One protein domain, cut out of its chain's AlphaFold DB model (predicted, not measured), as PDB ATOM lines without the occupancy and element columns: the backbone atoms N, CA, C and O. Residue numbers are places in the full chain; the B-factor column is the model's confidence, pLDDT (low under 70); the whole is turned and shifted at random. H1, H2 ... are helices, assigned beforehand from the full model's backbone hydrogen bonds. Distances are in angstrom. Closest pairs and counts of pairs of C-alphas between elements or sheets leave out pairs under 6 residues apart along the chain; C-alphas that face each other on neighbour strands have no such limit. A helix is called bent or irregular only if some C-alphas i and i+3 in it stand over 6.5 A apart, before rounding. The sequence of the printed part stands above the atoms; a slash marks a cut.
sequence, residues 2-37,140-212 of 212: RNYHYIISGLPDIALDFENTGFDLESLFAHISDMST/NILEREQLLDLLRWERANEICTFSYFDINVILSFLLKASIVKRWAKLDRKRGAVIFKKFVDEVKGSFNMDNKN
ATOM      1  N   ARG A   2     -17.170   2.795  39.626       73.44
ATOM      2  CA  ARG A   2     -16.882   3.300  38.277       73.44
ATOM      3  C   ARG A   2     -16.896   4.826  38.318       73.44
ATOM      4  O   ARG A   2     -17.957   5.409  38.511       73.44
ATOM      5  N   ASN A   3     -15.736   5.455  38.160       86.38
ATOM      6  CA  ASN A   3     -15.567   6.905  38.305       86.38
ATOM      7  C   ASN A   3     -15.662   7.643  36.958       86.38
ATOM      8  O   ASN A   3     -14.915   8.585  36.710       86.38
ATOM      9  N   TYR A   4     -16.576   7.226  36.075       88.94
ATOM     10  CA  TYR A   4     -16.652   7.755  34.709       88.94
ATOM     11  C   TYR A   4     -16.880   9.260  34.649       88.94
ATOM     12  O   TYR A   4     -16.253   9.915  33.831       88.94
ATOM     13  N   HIS A   5     -17.711   9.817  35.532       87.62
ATOM     14  CA  HIS A   5     -17.902  11.266  35.617       87.62
ATOM     15  C   HIS A   5     -16.584  12.000  35.854       87.62
ATOM     16  O   HIS A   5     -16.260  12.923  35.120       87.62
ATOM     17  N   TYR A   6     -15.789  11.545  36.823       87.75
ATOM     18  CA  TYR A   6     -14.510  12.172  37.135       87.75
ATOM     19  C   TYR A   6     -13.508  12.035  35.981       87.75
ATOM     20  O   TYR A   6     -12.903  13.023  35.577       87.75
ATOM     21  N   ILE A   7     -13.390  10.833  35.404       87.69
ATOM     22  CA  ILE A   7     -12.482  10.584  34.274       87.69
ATOM     23  C   ILE A   7     -12.873  11.453  33.077       87.69
ATOM     24  O   ILE A   7     -12.021  12.123  32.506       87.69
ATOM     25  N   ILE A   8     -14.158  11.456  32.711       89.50
ATOM     26  CA  ILE A   8     -14.661  12.117  31.502       89.50
ATOM     27  C   ILE A   8     -14.602  13.636  31.640       89.50
ATOM     28  O   ILE A   8     -14.147  14.307  30.716       89.50
ATOM     29  N   SER A   9     -14.962  14.180  32.804       88.50
ATOM     30  CA  SER A   9     -14.814  15.614  33.076       88.50
ATOM     31  C   SER A   9     -13.351  16.069  33.087       88.50
ATOM     32  O   SER A   9     -13.093  17.225  32.773       88.50
ATOM     33  N   GLY A  10     -12.402  15.180  33.406       88.19
ATOM     34  CA  GLY A  10     -10.963  15.455  33.351       88.19
ATOM     35  C   GLY A  10     -10.318  15.269  31.971       88.19
ATOM     36  O   GLY A  10      -9.165  15.656  31.791       88.19
ATOM     37  N   LEU A  11     -11.022  14.709  30.976       89.06
ATOM     38  CA  LEU A  11     -10.451  14.469  29.641       89.06
ATOM     39  C   LEU A  11      -9.898  15.725  28.953       89.06
ATOM     40  O   LEU A  11      -8.872  15.588  28.288       89.06
ATOM     41  N   PRO A  12     -10.505  16.926  29.065       88.12
ATOM     42  CA  PRO A  12      -9.936  18.132  28.469       88.12
ATOM     43  C   PRO A  12      -8.537  18.453  28.992       88.12
ATOM     44  O   PRO A  12      -7.651  18.747  28.191       88.12
ATOM     45  N   ASP A  13      -8.326  18.353  30.304       88.56
ATOM     46  CA  ASP A  13      -7.026  18.619  30.928       88.56
ATOM     47  C   ASP A  13      -6.021  17.531  30.548       88.56
ATOM     48  O   ASP A  13      -4.921  17.819  30.077       88.56
ATOM     49  N   ILE A  14      -6.455  16.270  30.618       86.31
ATOM     50  CA  ILE A  14      -5.668  15.107  30.201       86.31
ATOM     51  C   ILE A  14      -5.238  15.217  28.722       86.31
ATOM     52  O   ILE A  14      -4.114  14.859  28.372       86.31
ATOM     53  N   ALA A  15      -6.106  15.713  27.834       85.88
ATOM     54  CA  ALA A  15      -5.796  15.891  26.415       85.88
ATOM     55  C   ALA A  15      -4.751  16.989  26.170       85.88
ATOM     56  O   ALA A  15      -3.951  16.869  25.242       85.88
ATOM     57  N   LEU A  16      -4.745  18.048  26.983       86.44
ATOM     58  CA  LEU A  16      -3.724  19.097  26.920       86.44
ATOM     59  C   LEU A  16      -2.376  18.578  27.435       86.44
ATOM     60  O   LEU A  16      -1.348  18.780  26.786       86.44
ATOM     61  N   ASP A  17      -2.384  17.842  28.544       86.38
ATOM     62  CA  ASP A  17      -1.181  17.198  29.079       86.38
ATOM     63  C   ASP A  17      -0.606  16.155  28.118       86.38
ATOM     64  O   ASP A  17       0.614  16.025  27.993       86.38
ATOM     65  N   PHE A  18      -1.457  15.457  27.366       85.88
ATOM     66  CA  PHE A  18      -1.030  14.519  26.331       85.88
ATOM     67  C   PHE A  18      -0.161  15.182  25.247       85.88
ATOM     68  O   PHE A  18       0.825  14.584  24.821       85.88
ATOM     69  N   GLU A  19      -0.442  16.417  24.819       83.38
ATOM     70  CA  GLU A  19       0.442  17.137  23.884       83.38
ATOM     71  C   GLU A  19       1.734  17.607  24.562       83.38
ATOM     72  O   GLU A  19       2.821  17.421  24.007       83.38
ATOM     73  N   ASN A  20       1.643  18.152  25.779       83.12
ATOM     74  CA  ASN A  20       2.802  18.649  26.534       83.12
ATOM     75  C   ASN A  20       3.820  17.545  26.857       83.12
ATOM     76  O   ASN A  20       5.026  17.786  26.863       83.12
ATOM     77  N   THR A  21       3.339  16.322  27.084       80.25
ATOM     78  CA  THR A  21       4.158  15.121  27.317       80.25
ATOM     79  C   THR A  21       4.693  14.493  26.027       80.25
ATOM     80  O   THR A  21       5.327  13.441  26.062       80.25
ATOM     81  N   GLY A  22       4.484  15.130  24.869       83.06
ATOM     82  CA  GLY A  22       4.981  14.637  23.585       83.06
ATOM     83  C   GLY A  22       4.170  13.470  23.019       83.06
ATOM     84  O   GLY A  22       4.737  12.605  22.351       83.06
ATOM     85  N   PHE A  23       2.854  13.454  23.249       85.75
ATOM     86  CA  PHE A  23       1.915  12.409  22.819       85.75
ATOM     87  C   PHE A  23       2.185  11.041  23.459       85.75
ATOM     88  O   PHE A  23       2.151   9.993  22.796       85.75
ATOM     89  N   ASP A  24       2.435  11.041  24.770       88.75
ATOM     90  CA  ASP A  24       2.673   9.818  25.527       88.75
ATOM     91  C   ASP A  24       1.369   9.095  25.919       88.75
ATOM     92  O   ASP A  24       0.711   9.394  26.916       88.75
ATOM     93  N   LEU A  25       1.008   8.092  25.113       89.31
ATOM     94  CA  LEU A  25      -0.131   7.214  25.391       89.31
ATOM     95  C   LEU A  25       0.050   6.352  26.648       89.31
ATOM     96  O   LEU A  25      -0.954   5.918  27.207       89.31
ATOM     97  N   GLU A  26       1.281   6.040  27.057       89.19
ATOM     98  CA  GLU A  26       1.517   5.159  28.208       89.19
ATOM     99  C   GLU A  26       1.187   5.898  29.502       89.19
ATOM    100  O   GLU A  26       0.394   5.401  30.302       89.19
ATOM    101  N   SER A  27       1.682   7.130  29.645       88.50
ATOM    102  CA  SER A  27       1.283   8.024  30.737       88.50
ATOM    103  C   SER A  27      -0.223   8.280  30.738       88.50
ATOM    104  O   SER A  27      -0.864   8.237  31.787       88.50
ATOM    105  N   LEU A  28      -0.826   8.498  29.565       90.12
ATOM    106  CA  LEU A  28      -2.272   8.675  29.442       90.12
ATOM    107  C   LEU A  28      -3.058   7.460  29.960       90.12
ATOM    108  O   LEU A  28      -4.022   7.597  30.715       90.12
ATOM    109  N   PHE A  29      -2.639   6.264  29.547       90.50
ATOM    110  CA  PHE A  29      -3.253   5.012  29.964       90.50
ATOM    111  C   PHE A  29      -3.100   4.778  31.467       90.50
ATOM    112  O   PHE A  29      -4.073   4.368  32.098       90.50
ATOM    113  N   ALA A  30      -1.933   5.071  32.045       89.50
ATOM    114  CA  ALA A  30      -1.698   4.945  33.481       89.50
ATOM    115  C   ALA A  30      -2.694   5.795  34.288       89.50
ATOM    116  O   ALA A  30      -3.427   5.251  35.111       89.50
ATOM    117  N   HIS A  31      -2.830   7.085  33.955       88.06
ATOM    118  CA  HIS A  31      -3.777   7.979  34.630       88.06
ATOM    119  C   HIS A  31      -5.224   7.476  34.557       88.06
ATOM    120  O   HIS A  31      -5.937   7.468  35.559       88.06
ATOM    121  N   ILE A  32      -5.677   7.035  33.378       90.56
ATOM    122  CA  ILE A  32      -7.042   6.510  33.215       90.56
ATOM    123  C   ILE A  32      -7.217   5.195  33.988       90.56
ATOM    124  O   ILE A  32      -8.273   4.968  34.585       90.56
ATOM    125  N   SER A  33      -6.197   4.338  34.007       88.31
ATOM    126  CA  SER A  33      -6.243   3.025  34.658       88.31
ATOM    127  C   SER A  33      -6.363   3.124  36.172       88.31
ATOM    128  O   SER A  33      -7.147   2.377  36.754       88.31
ATOM    129  N   ASP A  34      -5.686   4.091  36.794       89.00
ATOM    130  CA  ASP A  34      -5.739   4.332  38.245       89.00
ATOM    131  C   ASP A  34      -7.160   4.633  38.751       89.00
ATOM    132  O   ASP A  34      -7.491   4.412  39.918       89.00
ATOM    133  N   MET A  35      -8.029   5.112  37.861       88.44
ATOM    134  CA  MET A  35      -9.413   5.480  38.157       88.44
ATOM    135  C   MET A  35     -10.440   4.468  37.624       88.44
ATOM    136  O   MET A  35     -11.649   4.655  37.808       88.44
ATOM    137  N   SER A  36      -9.975   3.411  36.957       91.00
ATOM    138  CA  SER A  36     -10.793   2.441  36.230       91.00
ATOM    139  C   SER A  36     -10.975   1.136  37.006       91.00
ATOM    140  O   SER A  36     -10.170   0.759  37.855       91.00
ATOM    141  N   THR A  37     -12.057   0.409  36.723       93.94
ATOM    142  CA  THR A  37     -12.253  -0.936  37.291       93.94
ATOM    143  C   THR A  37     -11.454  -1.992  36.515       93.94
ATOM    144  O   THR A  37     -11.116  -1.760  35.354       93.94
ATOM    145  N   ASN A 140      -2.891   9.652  -3.654       93.56
ATOM    146  CA  ASN A 140      -2.045  10.040  -2.538       93.56
ATOM    147  C   ASN A 140      -2.208   9.064  -1.365       93.56
ATOM    148  O   ASN A 140      -3.167   9.120  -0.597       93.56
ATOM    149  N   ILE A 141      -1.218   8.183  -1.193       91.56
ATOM    150  CA  ILE A 141      -1.189   7.163  -0.134       91.56
ATOM    151  C   ILE A 141      -1.387   7.772   1.258       91.56
ATOM    152  O   ILE A 141      -2.155   7.241   2.055       91.56
ATOM    153  N   LEU A 142      -0.728   8.894   1.543       91.00
ATOM    154  CA  LEU A 142      -0.787   9.510   2.863       91.00
ATOM    155  C   LEU A 142      -2.152  10.161   3.120       91.00
ATOM    156  O   LEU A 142      -2.638  10.161   4.245       91.00
ATOM    157  N   GLU A 143      -2.783  10.718   2.089       92.19
ATOM    158  CA  GLU A 143      -4.149  11.238   2.198       92.19
ATOM    159  C   GLU A 143      -5.174  10.113   2.383       92.19
ATOM    160  O   GLU A 143      -6.062  10.240   3.222       92.19
ATOM    161  N   ARG A 144      -5.010   8.978   1.689       94.81
ATOM    162  CA  ARG A 144      -5.849   7.788   1.900       94.81
ATOM    163  C   ARG A 144      -5.828   7.318   3.343       94.81
ATOM    164  O   ARG A 144      -6.885   7.166   3.944       94.81
ATOM    165  N   GLU A 145      -4.636   7.131   3.903       94.19
ATOM    166  CA  GLU A 145      -4.482   6.714   5.300       94.19
ATOM    167  C   GLU A 145      -5.139   7.706   6.262       94.19
ATOM    168  O   GLU A 145      -5.802   7.302   7.216       94.19
ATOM    169  N   GLN A 146      -5.014   9.008   5.989       93.94
ATOM    170  CA  GLN A 146      -5.628  10.042   6.820       93.94
ATOM    171  C   GLN A 146      -7.156   9.990   6.755       93.94
ATOM    172  O   GLN A 146      -7.816  10.059   7.787       93.94
ATOM    173  N   LEU A 147      -7.724   9.844   5.559       95.75
ATOM    174  CA  LEU A 147      -9.170   9.748   5.369       95.75
ATOM    175  C   LEU A 147      -9.747   8.467   5.985       95.75
ATOM    176  O   LEU A 147     -10.830   8.506   6.562       95.75
ATOM    177  N   LEU A 148      -9.024   7.347   5.921       96.31
ATOM    178  CA  LEU A 148      -9.428   6.101   6.579       96.31
ATOM    179  C   LEU A 148      -9.387   6.211   8.107       96.31
ATOM    180  O   LEU A 148     -10.267   5.677   8.781       96.31
ATOM    181  N   ASP A 149      -8.404   6.915   8.667       96.19
ATOM    182  CA  ASP A 149      -8.379   7.210  10.103       96.19
ATOM    183  C   ASP A 149      -9.506   8.143  10.523       96.19
ATOM    184  O   ASP A 149     -10.113   7.926  11.569       96.19
ATOM    185  N   LEU A 150      -9.828   9.149   9.708       95.12
ATOM    186  CA  LEU A 150     -10.990  10.003   9.948       95.12
ATOM    187  C   LEU A 150     -12.291   9.195   9.891       95.12
ATOM    188  O   LEU A 150     -13.171   9.413  10.712       95.12
ATOM    189  N   LEU A 151     -12.404   8.207   9.001       96.62
ATOM    190  CA  LEU A 151     -13.561   7.309   8.987       96.62
ATOM    191  C   LEU A 151     -13.643   6.462  10.268       96.62
ATOM    192  O   LEU A 151     -14.715   6.337  10.858       96.62
ATOM    193  N   ARG A 152     -12.513   5.920  10.744       97.12
ATOM    194  CA  ARG A 152     -12.437   5.208  12.037       97.12
ATOM    195  C   ARG A 152     -12.803   6.119  13.211       97.12
ATOM    196  O   ARG A 152     -13.445   5.665  14.156       97.12
ATOM    197  N   TRP A 153     -12.405   7.386  13.141       97.06
ATOM    198  CA  TRP A 153     -12.729   8.418  14.120       97.06
ATOM    199  C   TRP A 153     -14.229   8.702  14.174       97.06
ATOM    200  O   TRP A 153     -14.818   8.658  15.253       97.06
ATOM    201  N   GLU A 154     -14.865   8.948  13.027       95.94
ATOM    202  CA  GLU A 154     -16.310   9.192  12.978       95.94
ATOM    203  C   GLU A 154     -17.099   7.959  13.407       95.94
ATOM    204  O   GLU A 154     -18.051   8.072  14.177       95.94
ATOM    205  N   ARG A 155     -16.636   6.756  13.054       96.44
ATOM    206  CA  ARG A 155     -17.255   5.535  13.566       96.44
ATOM    207  C   ARG A 155     -17.206   5.457  15.092       96.44
ATOM    208  O   ARG A 155     -18.178   5.051  15.724       96.44
ATOM    209  N   ALA A 156     -16.093   5.859  15.700       96.88
ATOM    210  CA  ALA A 156     -15.970   5.910  17.154       96.88
ATOM    211  C   ALA A 156     -16.942   6.918  17.793       96.88
ATOM    212  O   ALA A 156     -17.426   6.669  18.897       96.88
ATOM    213  N   ASN A 157     -17.256   8.021  17.103       95.25
ATOM    214  CA  ASN A 157     -18.300   8.964  17.517       95.25
ATOM    215  C   ASN A 157     -19.685   8.318  17.459       95.25
ATOM    216  O   ASN A 157     -20.417   8.340  18.447       95.25
ATOM    217  N   GLU A 158     -20.022   7.692  16.333       94.94
ATOM    218  CA  GLU A 158     -21.320   7.048  16.114       94.94
ATOM    219  C   GLU A 158     -21.618   5.967  17.156       94.94
ATOM    220  O   GLU A 158     -22.714   5.926  17.720       94.94
ATOM    221  N   ILE A 159     -20.641   5.111  17.466       95.69
ATOM    222  CA  ILE A 159     -20.807   4.044  18.466       95.69
ATOM    223  C   ILE A 159     -21.139   4.625  19.850       95.69
ATOM    224  O   ILE A 159     -21.949   4.046  20.588       95.69
ATOM    225  N   CYS A 160     -20.538   5.774  20.171       93.94
ATOM    226  CA  CYS A 160     -20.733   6.527  21.407       93.94
ATOM    227  C   CYS A 160     -21.959   7.445  21.386       93.94
ATOM    228  O   CYS A 160     -22.190   8.155  22.362       93.94
ATOM    229  N   THR A 161     -22.780   7.432  20.333       90.81
ATOM    230  CA  THR A 161     -24.034   8.196  20.334       90.81
ATOM    231  C   THR A 161     -24.882   7.760  21.530       90.81
ATOM    232  O   THR A 161     -25.062   6.563  21.771       90.81
ATOM    233  N   PHE A 162     -25.368   8.733  22.306       87.38
ATOM    234  CA  PHE A 162     -26.088   8.533  23.573       87.38
ATOM    235  C   PHE A 162     -25.265   7.900  24.716       87.38
ATOM    236  O   PHE A 162     -25.827   7.545  25.751       87.38
ATOM    237  N   SER A 163     -23.945   7.773  24.559       85.50
ATOM    238  CA  SER A 163     -23.012   7.425  25.637       85.50
ATOM    239  C   SER A 163     -22.466   8.720  26.234       85.50
ATOM    240  O   SER A 163     -21.821   9.495  25.534       85.50
ATOM    241  N   TYR A 164     -22.743   8.971  27.514       82.25
ATOM    242  CA  TYR A 164     -22.332  10.212  28.187       82.25
ATOM    243  C   TYR A 164     -21.220   9.952  29.201       82.25
ATOM    244  O   TYR A 164     -20.115  10.454  29.054       82.25
ATOM    245  N   PHE A 165     -21.497   9.113  30.205       88.12
ATOM    246  CA  PHE A 165     -20.556   8.807  31.281       88.12
ATOM    247  C   PHE A 165     -20.325   7.304  31.417       88.12
ATOM    248  O   PHE A 165     -20.715   6.686  32.408       88.12
ATOM    249  N   ASP A 166     -19.715   6.701  30.396       92.69
ATOM    250  CA  ASP A 166     -19.400   5.275  30.383       92.69
ATOM    251  C   ASP A 166     -18.031   4.955  29.760       92.69
ATOM    252  O   ASP A 166     -17.334   5.809  29.209       92.69
ATOM    253  N   ILE A 167     -17.652   3.679  29.849       94.94
ATOM    254  CA  ILE A 167     -16.405   3.155  29.290       94.94
ATOM    255  C   ILE A 167     -16.291   3.351  27.770       94.94
ATOM    256  O   ILE A 167     -15.181   3.476  27.267       94.94
ATOM    257  N   ASN A 168     -17.392   3.417  27.015       95.75
ATOM    258  CA  ASN A 168     -17.322   3.602  25.563       95.75
ATOM    259  C   ASN A 168     -16.747   4.980  25.221       95.75
ATOM    260  O   ASN A 168     -15.947   5.085  24.295       95.75
ATOM    261  N   VAL A 169     -17.085   6.015  25.998       94.75
ATOM    262  CA  VAL A 169     -16.522   7.368  25.833       94.75
ATOM    263  C   VAL A 169     -15.011   7.361  26.063       94.75
ATOM    264  O   VAL A 169     -14.261   7.916  25.261       94.75
ATOM    265  N   ILE A 170     -14.549   6.661  27.104       95.00
ATOM    266  CA  ILE A 170     -13.117   6.503  27.400       95.00
ATOM    267  C   ILE A 170     -12.407   5.735  26.274       95.00
ATOM    268  O   ILE A 170     -11.339   6.148  25.825       95.00
ATOM    269  N   LEU A 171     -12.998   4.646  25.770       97.19
ATOM    270  CA  LEU A 171     -12.434   3.867  24.660       97.19
ATOM    271  C   LEU A 171     -12.351   4.688  23.366       97.19
ATOM    272  O   LEU A 171     -11.331   4.646  22.681       97.19
ATOM    273  N   SER A 172     -13.388   5.469  23.055       96.94
ATOM    274  CA  SER A 172     -13.399   6.389  21.913       96.94
ATOM    275  C   SER A 172     -12.302   7.442  22.039       96.94
ATOM    276  O   SER A 172     -11.529   7.650  21.104       96.94
ATOM    277  N   PHE A 173     -12.155   8.042  23.219       95.69
ATOM    278  CA  PHE A 173     -11.086   8.991  23.505       95.69
ATOM    279  C   PHE A 173      -9.689   8.374  23.318       95.69
ATOM    280  O   PHE A 173      -8.853   8.948  22.621       95.69
ATOM    281  N   LEU A 174      -9.438   7.188  23.880       96.56
ATOM    282  CA  LEU A 174      -8.143   6.503  23.772       96.56
ATOM    283  C   LEU A 174      -7.815   6.090  22.333       96.56
ATOM    284  O   LEU A 174      -6.677   6.247  21.885       96.56
ATOM    285  N   LEU A 175      -8.812   5.616  21.584       97.62
ATOM    286  CA  LEU A 175      -8.672   5.332  20.159       97.62
ATOM    287  C   LEU A 175      -8.230   6.588  19.398       97.62
ATOM    288  O   LEU A 175      -7.261   6.552  18.640       97.62
ATOM    289  N   LYS A 176      -8.905   7.713  19.621       96.62
ATOM    290  CA  LYS A 176      -8.592   8.994  18.977       96.62
ATOM    291  C   LYS A 176      -7.207   9.513  19.355       96.62
ATOM    292  O   LYS A 176      -6.441   9.905  18.474       96.62
ATOM    293  N   ALA A 177      -6.838   9.428  20.633       95.62
ATOM    294  CA  ALA A 177      -5.490   9.742  21.100       95.62
ATOM    295  C   ALA A 177      -4.433   8.879  20.388       95.62
ATOM    296  O   ALA A 177      -3.362   9.370  20.024       95.62
ATOM    297  N   SER A 178      -4.742   7.606  20.111       95.81
ATOM    298  CA  SER A 178      -3.835   6.726  19.369       95.81
ATOM    299  C   SER A 178      -3.655   7.122  17.904       95.81
ATOM    300  O   SER A 178      -2.527   7.102  17.405       95.81
ATOM    301  N   ILE A 179      -4.727   7.576  17.246       95.56
ATOM    302  CA  ILE A 179      -4.678   8.132  15.888       95.56
ATOM    303  C   ILE A 179      -3.811   9.396  15.885       95.56
ATOM    304  O   ILE A 179      -2.904   9.518  15.061       95.56
ATOM    305  N   VAL A 180      -4.015  10.304  16.845       94.69
ATOM    306  CA  VAL A 180      -3.188  11.514  16.995       94.69
ATOM    307  C   VAL A 180      -1.711  11.152  17.161       94.69
ATOM    308  O   VAL A 180      -0.883  11.670  16.412       94.69
ATOM    309  N   LYS A 181      -1.364  10.240  18.084       94.19
ATOM    310  CA  LYS A 181       0.029   9.800  18.298       94.19
ATOM    311  C   LYS A 181       0.643   9.250  17.011       94.19
ATOM    312  O   LYS A 181       1.782   9.587  16.680       94.19
ATOM    313  N   ARG A 182      -0.104   8.414  16.279       93.81
ATOM    314  CA  ARG A 182       0.333   7.830  15.002       93.81
ATOM    315  C   ARG A 182       0.691   8.924  13.999       93.81
ATOM    316  O   ARG A 182       1.787   8.900  13.442       93.81
ATOM    317  N   TRP A 183      -0.176   9.918  13.830       93.81
ATOM    318  CA  TRP A 183       0.062  11.026  12.904       93.81
ATOM    319  C   TRP A 183       1.148  11.989  13.362       93.81
ATOM    320  O   TRP A 183       1.951  12.403  12.536       93.81
ATOM    321  N   ALA A 184       1.235  12.300  14.655       91.81
ATOM    322  CA  ALA A 184       2.302  13.136  15.200       91.81
ATOM    323  C   ALA A 184       3.692  12.520  14.973       91.81
ATOM    324  O   ALA A 184       4.646  13.247  14.695       91.81
ATOM    325  N   LYS A 185       3.794  11.183  15.027       91.19
ATOM    326  CA  LYS A 185       5.020  10.437  14.714       91.19
ATOM    327  C   LYS A 185       5.360  10.440  13.217       91.19
ATOM    328  O   LYS A 185       6.541  10.460  12.879       91.19
ATOM    329  N   LEU A 186       4.359  10.390  12.336       89.50
ATOM    330  CA  LEU A 186       4.553  10.334  10.878       89.50
ATOM    331  C   LEU A 186       4.812  11.715  10.255       89.50
ATOM    332  O   LEU A 186       5.727  11.870   9.452       89.50
ATOM    333  N   ASP A 187       4.002  12.712  10.608       88.69
ATOM    334  CA  ASP A 187       4.072  14.084  10.100       88.69
ATOM    335  C   ASP A 187       3.571  15.054  11.176       88.69
ATOM    336  O   ASP A 187       2.373  15.155  11.456       88.69
ATOM    337  N   ARG A 188       4.494  15.837  11.741       85.62
ATOM    338  CA  ARG A 188       4.197  16.789  12.818       85.62
ATOM    339  C   ARG A 188       3.123  17.816  12.444       85.62
ATOM    340  O   ARG A 188       2.341  18.205  13.308       85.62
ATOM    341  N   LYS A 189       3.061  18.268  11.184       87.94
ATOM    342  CA  LYS A 189       2.067  19.264  10.747       87.94
ATOM    343  C   LYS A 189       0.672  18.651  10.706       87.94
ATOM    344  O   LYS A 189      -0.264  19.242  11.235       87.94
ATOM    345  N   ARG A 190       0.532  17.460  10.112       86.38
ATOM    346  CA  ARG A 190      -0.756  16.742  10.070       86.38
ATOM    347  C   ARG A 190      -1.195  16.303  11.461       86.38
ATOM    348  O   ARG A 190      -2.362  16.471  11.800       86.38
ATOM    349  N   GLY A 191      -0.254  15.823  12.273       86.75
ATOM    350  CA  GLY A 191      -0.482  15.490  13.676       86.75
ATOM    351  C   GLY A 191      -1.062  16.664  14.459       86.75
ATOM    352  O   GLY A 191      -2.076  16.490  15.123       86.75
ATOM    353  N   ALA A 192      -0.509  17.871  14.303       87.88
ATOM    354  CA  ALA A 192      -1.034  19.074  14.956       87.88
ATOM    355  C   ALA A 192      -2.470  19.425  14.517       87.88
ATOM    356  O   ALA A 192      -3.282  19.847  15.337       87.88
ATOM    357  N   VAL A 193      -2.818  19.223  13.239       90.25
ATOM    358  CA  VAL A 193      -4.189  19.450  12.742       90.25
ATOM    359  C   VAL A 193      -5.176  18.455  13.360       90.25
ATOM    360  O   VAL A 193      -6.243  18.856  13.821       90.25
ATOM    361  N   ILE A 194      -4.819  17.168  13.399       91.00
ATOM    362  CA  ILE A 194      -5.668  16.121  13.988       91.00
ATOM    363  C   ILE A 194      -5.763  16.305  15.506       91.00
ATOM    364  O   ILE A 194      -6.841  16.154  16.073       91.00
ATOM    365  N   PHE A 195      -4.674  16.705  16.161       91.44
ATOM    366  CA  PHE A 195      -4.679  17.044  17.579       91.44
ATOM    367  C   PHE A 195      -5.590  18.235  17.884       91.44
ATOM    368  O   PHE A 195      -6.365  18.188  18.832       91.44
ATOM    369  N   LYS A 196      -5.574  19.283  17.055       90.12
ATOM    370  CA  LYS A 196      -6.509  20.397  17.231       90.12
ATOM    371  C   LYS A 196      -7.962  19.912  17.185       90.12
ATOM    372  O   LYS A 196      -8.730  20.250  18.079       90.12
ATOM    373  N   LYS A 197      -8.311  19.059  16.212       92.25
ATOM    374  CA  LYS A 197      -9.638  18.417  16.153       92.25
ATOM    375  C   LYS A 197      -9.930  17.605  17.422       92.25
ATOM    376  O   LYS A 197     -11.024  17.714  17.963       92.25
ATOM    377  N   PHE A 198      -8.959  16.832  17.909       92.69
ATOM    378  CA  PHE A 198      -9.080  16.063  19.151       92.69
ATOM    379  C   PHE A 198      -9.454  16.949  20.342       92.69
ATOM    380  O   PHE A 198     -10.440  16.687  21.024       92.69
ATOM    381  N   VAL A 199      -8.696  18.024  20.562       89.44
ATOM    382  CA  VAL A 199      -8.925  18.958  21.669       89.44
ATOM    383  C   VAL A 199     -10.258  19.679  21.525       89.44
ATOM    384  O   VAL A 199     -10.980  19.813  22.512       89.44
ATOM    385  N   ASP A 200     -10.595  20.133  20.317       89.00
ATOM    386  CA  ASP A 200     -11.852  20.833  20.050       89.00
ATOM    387  C   ASP A 200     -13.063  19.929  20.339       89.00
ATOM    388  O   ASP A 200     -14.031  20.389  20.942       89.00
ATOM    389  N   GLU A 201     -13.001  18.637  19.997       89.12
ATOM    390  CA  GLU A 201     -14.052  17.668  20.339       89.12
ATOM    391  C   GLU A 201     -14.156  17.439  21.847       89.12
ATOM    392  O   GLU A 201     -15.248  17.532  22.405       89.12
ATOM    393  N   VAL A 202     -13.031  17.194  22.520       86.25
ATOM    394  CA  VAL A 202     -13.009  16.918  23.965       86.25
ATOM    395  C   VAL A 202     -13.517  18.126  24.765       86.25
ATOM    396  O   VAL A 202     -14.280  17.970  25.718       86.25
ATOM    397  N   LYS A 203     -13.175  19.351  24.345       82.19
ATOM    398  CA  LYS A 203     -13.706  20.598  24.927       82.19
ATOM    399  C   LYS A 203     -15.157  20.872  24.531       82.19
ATOM    400  O   LYS A 203     -15.913  21.442  25.315       82.19
ATOM    401  N   GLY A 204     -15.553  20.515  23.312       74.38
ATOM    402  CA  GLY A 204     -16.919  20.671  22.814       74.38
ATOM    403  C   GLY A 204     -17.915  19.818  23.596       74.38
ATOM    404  O   GLY A 204     -18.966  20.325  23.988       74.38
ATOM    405  N   SER A 205     -17.544  18.570  23.897       59.38
ATOM    406  CA  SER A 205     -18.295  17.692  24.801       59.38
ATOM    407  C   SER A 205     -18.500  18.342  26.174       59.38
ATOM    408  O   SER A 205     -19.624  18.385  26.657       59.38
ATOM    409  N   PHE A 206     -17.459  18.960  26.739       53.59
ATOM    410  CA  PHE A 206     -17.527  19.661  28.027       53.59
ATOM    411  C   PHE A 206     -18.443  20.901  28.017       53.59
ATOM    412  O   PHE A 206     -19.178  21.162  28.966       53.59
ATOM    413  N   ASN A 207     -18.437  21.690  26.938       51.47
ATOM    414  CA  ASN A 207     -19.252  22.909  26.857       51.47
ATOM    415  C   ASN A 207     -20.753  22.642  26.662       51.47
ATOM    416  O   ASN A 207     -21.558  23.536  26.936       51.47
ATOM    417  N   MET A 208     -21.143  21.451  26.195       46.09
ATOM    418  CA  MET A 208     -22.553  21.047  26.174       46.09
ATOM    419  C   MET A 208     -23.080  20.709  27.577       46.09
ATOM    420  O   MET A 208     -24.258  20.946  27.837       46.09
ATOM    421  N   ASP A 209     -22.213  20.272  28.496       45.28
ATOM    422  CA  ASP A 209     -22.585  19.950  29.880       45.28
ATOM    423  C   ASP A 209     -22.807  21.202  30.754       45.28
ATOM    424  O   ASP A 209     -23.608  21.169  31.682       45.28
ATOM    425  N   ASN A 210     -22.178  22.340  30.428       41.09
ATOM    426  CA  ASN A 210     -22.317  23.607  31.174       41.09
ATOM    427  C   ASN A 210     -23.548  24.458  30.789       41.09
ATOM    428  O   ASN A 210     -23.665  25.605  31.226       41.09
ATOM    429  N   LYS A 211     -24.445  23.947  29.936       36.75
ATOM    430  CA  LYS A 211     -25.644  24.669  29.468       36.75
ATOM    431  C   LYS A 211     -26.976  24.124  29.998       36.75
ATOM    432  O   LYS A 211     -28.012  24.613  29.551       36.75
ATOM    433  N   ASN A 212     -26.953  23.184  30.943       32.91
ATOM    434  CA  ASN A 212     -28.153  22.670  31.613       32.91
ATOM    435  C   ASN A 212     -28.228  23.124  33.069       32.91
ATOM    436  O   ASN A 212     -27.238  22.908  33.799       32.91
TER     437      ASN A 212
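Overview. This is residues 2 to 37 and 140 to 212 of the 212 residues of an uncharacterized protein of Bacteroidetes bacterium HGW-Bacteroidetes-5 (UniProt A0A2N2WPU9). Five helices run nearly along one long axis, with H4 through the middle: H1, H2 and H5 join it in a four-helix up-and-down bundle, each helix running against the one before it in the chain, and H3 packs on H4 outside that bundle. The bundle is loosely closed: H4 meets H5 over many pairs of C-alphas, but H1 and H2 over few. You have 109 printed residues with five named helices, H1 to H5 in order, and no named strand; the class is all helix. The whole is compact, with a radius of gyration of the C-alphas of 13.9 A, and elongated, spanning 43 by 27 by 25 A.

Arrangement. Start with H1, residues 4 to 20, and H2, residues 25 to 34, a helical hairpin at a shallow tilt of 25 degrees; their closest C-alphas, Phe 18 and Leu 28, are 6.7 A apart. Past the cut, H3, residues 141 to 159, and H4, residues 167 to 186, form another hairpin at 11 degrees, with the C-alphas of Ala 156 and Ser 172 closest at 5.4 A. H5, residues 188 to 209, makes a third with H4 at 21 degrees; there residues 176 to 185 touch residues 190 to 198, closest at the C-alphas of Ala 184 and Gly 191, 4.0 A. H4 is the hub, touching the four others. It only just touches H1, with 3 pairs of C-alphas within 8 A, through residues 4 to 8 and 167 to 170; the closest are Tyr 4 and Ile 167, 7.1 A. With residues 177 to 181 it only just touches H2, also with 3 pairs, the closest being the C-alphas of Leu 25 and Ser 178, 7.1 A. Residues 9 to 16 of H1 touch residues 198 to 206 of H5, opposite ways at 27 degrees, with the C-alphas of Pro 12 and Val 202 closest at 5.6 A. H3 is apart from H1, H2 and H5, and H2 from H5. In H2, H3 and H4 every O i to N i+4 pair is within hydrogen-bond range; in H1 10 of 13 are, in H5 17 of 18.

Along the chain. Find C-alpha 4 at (-16.652, 7.755, 34.709), where H1 begins its 23.7 A; it is irregular, C-alphas 9 and 12 being 7.2 A apart, with a kink of 50 degrees near residue 12. H2 measures 14.3 A. From C-alpha 141 at (-1.189, 7.163, -0.134) H3 runs 27.2 A. H4 is 28.8 A long, and H5, the longest at 31.9 A, ends at C-alpha 209, (-22.585, 19.950, 29.880).

Size, cuts and confidence. The C-alphas farthest apart, Asn 140 and Asn 212, are 44.8 A from each other. Residues 38 to 139 are not printed, and C-alphas 37 and 140 are 42.6 A apart across the cut. Of the links printed whole, none is long. The mean pLDDT of the printed part is 87.3; residues 205 to 212 are under 70.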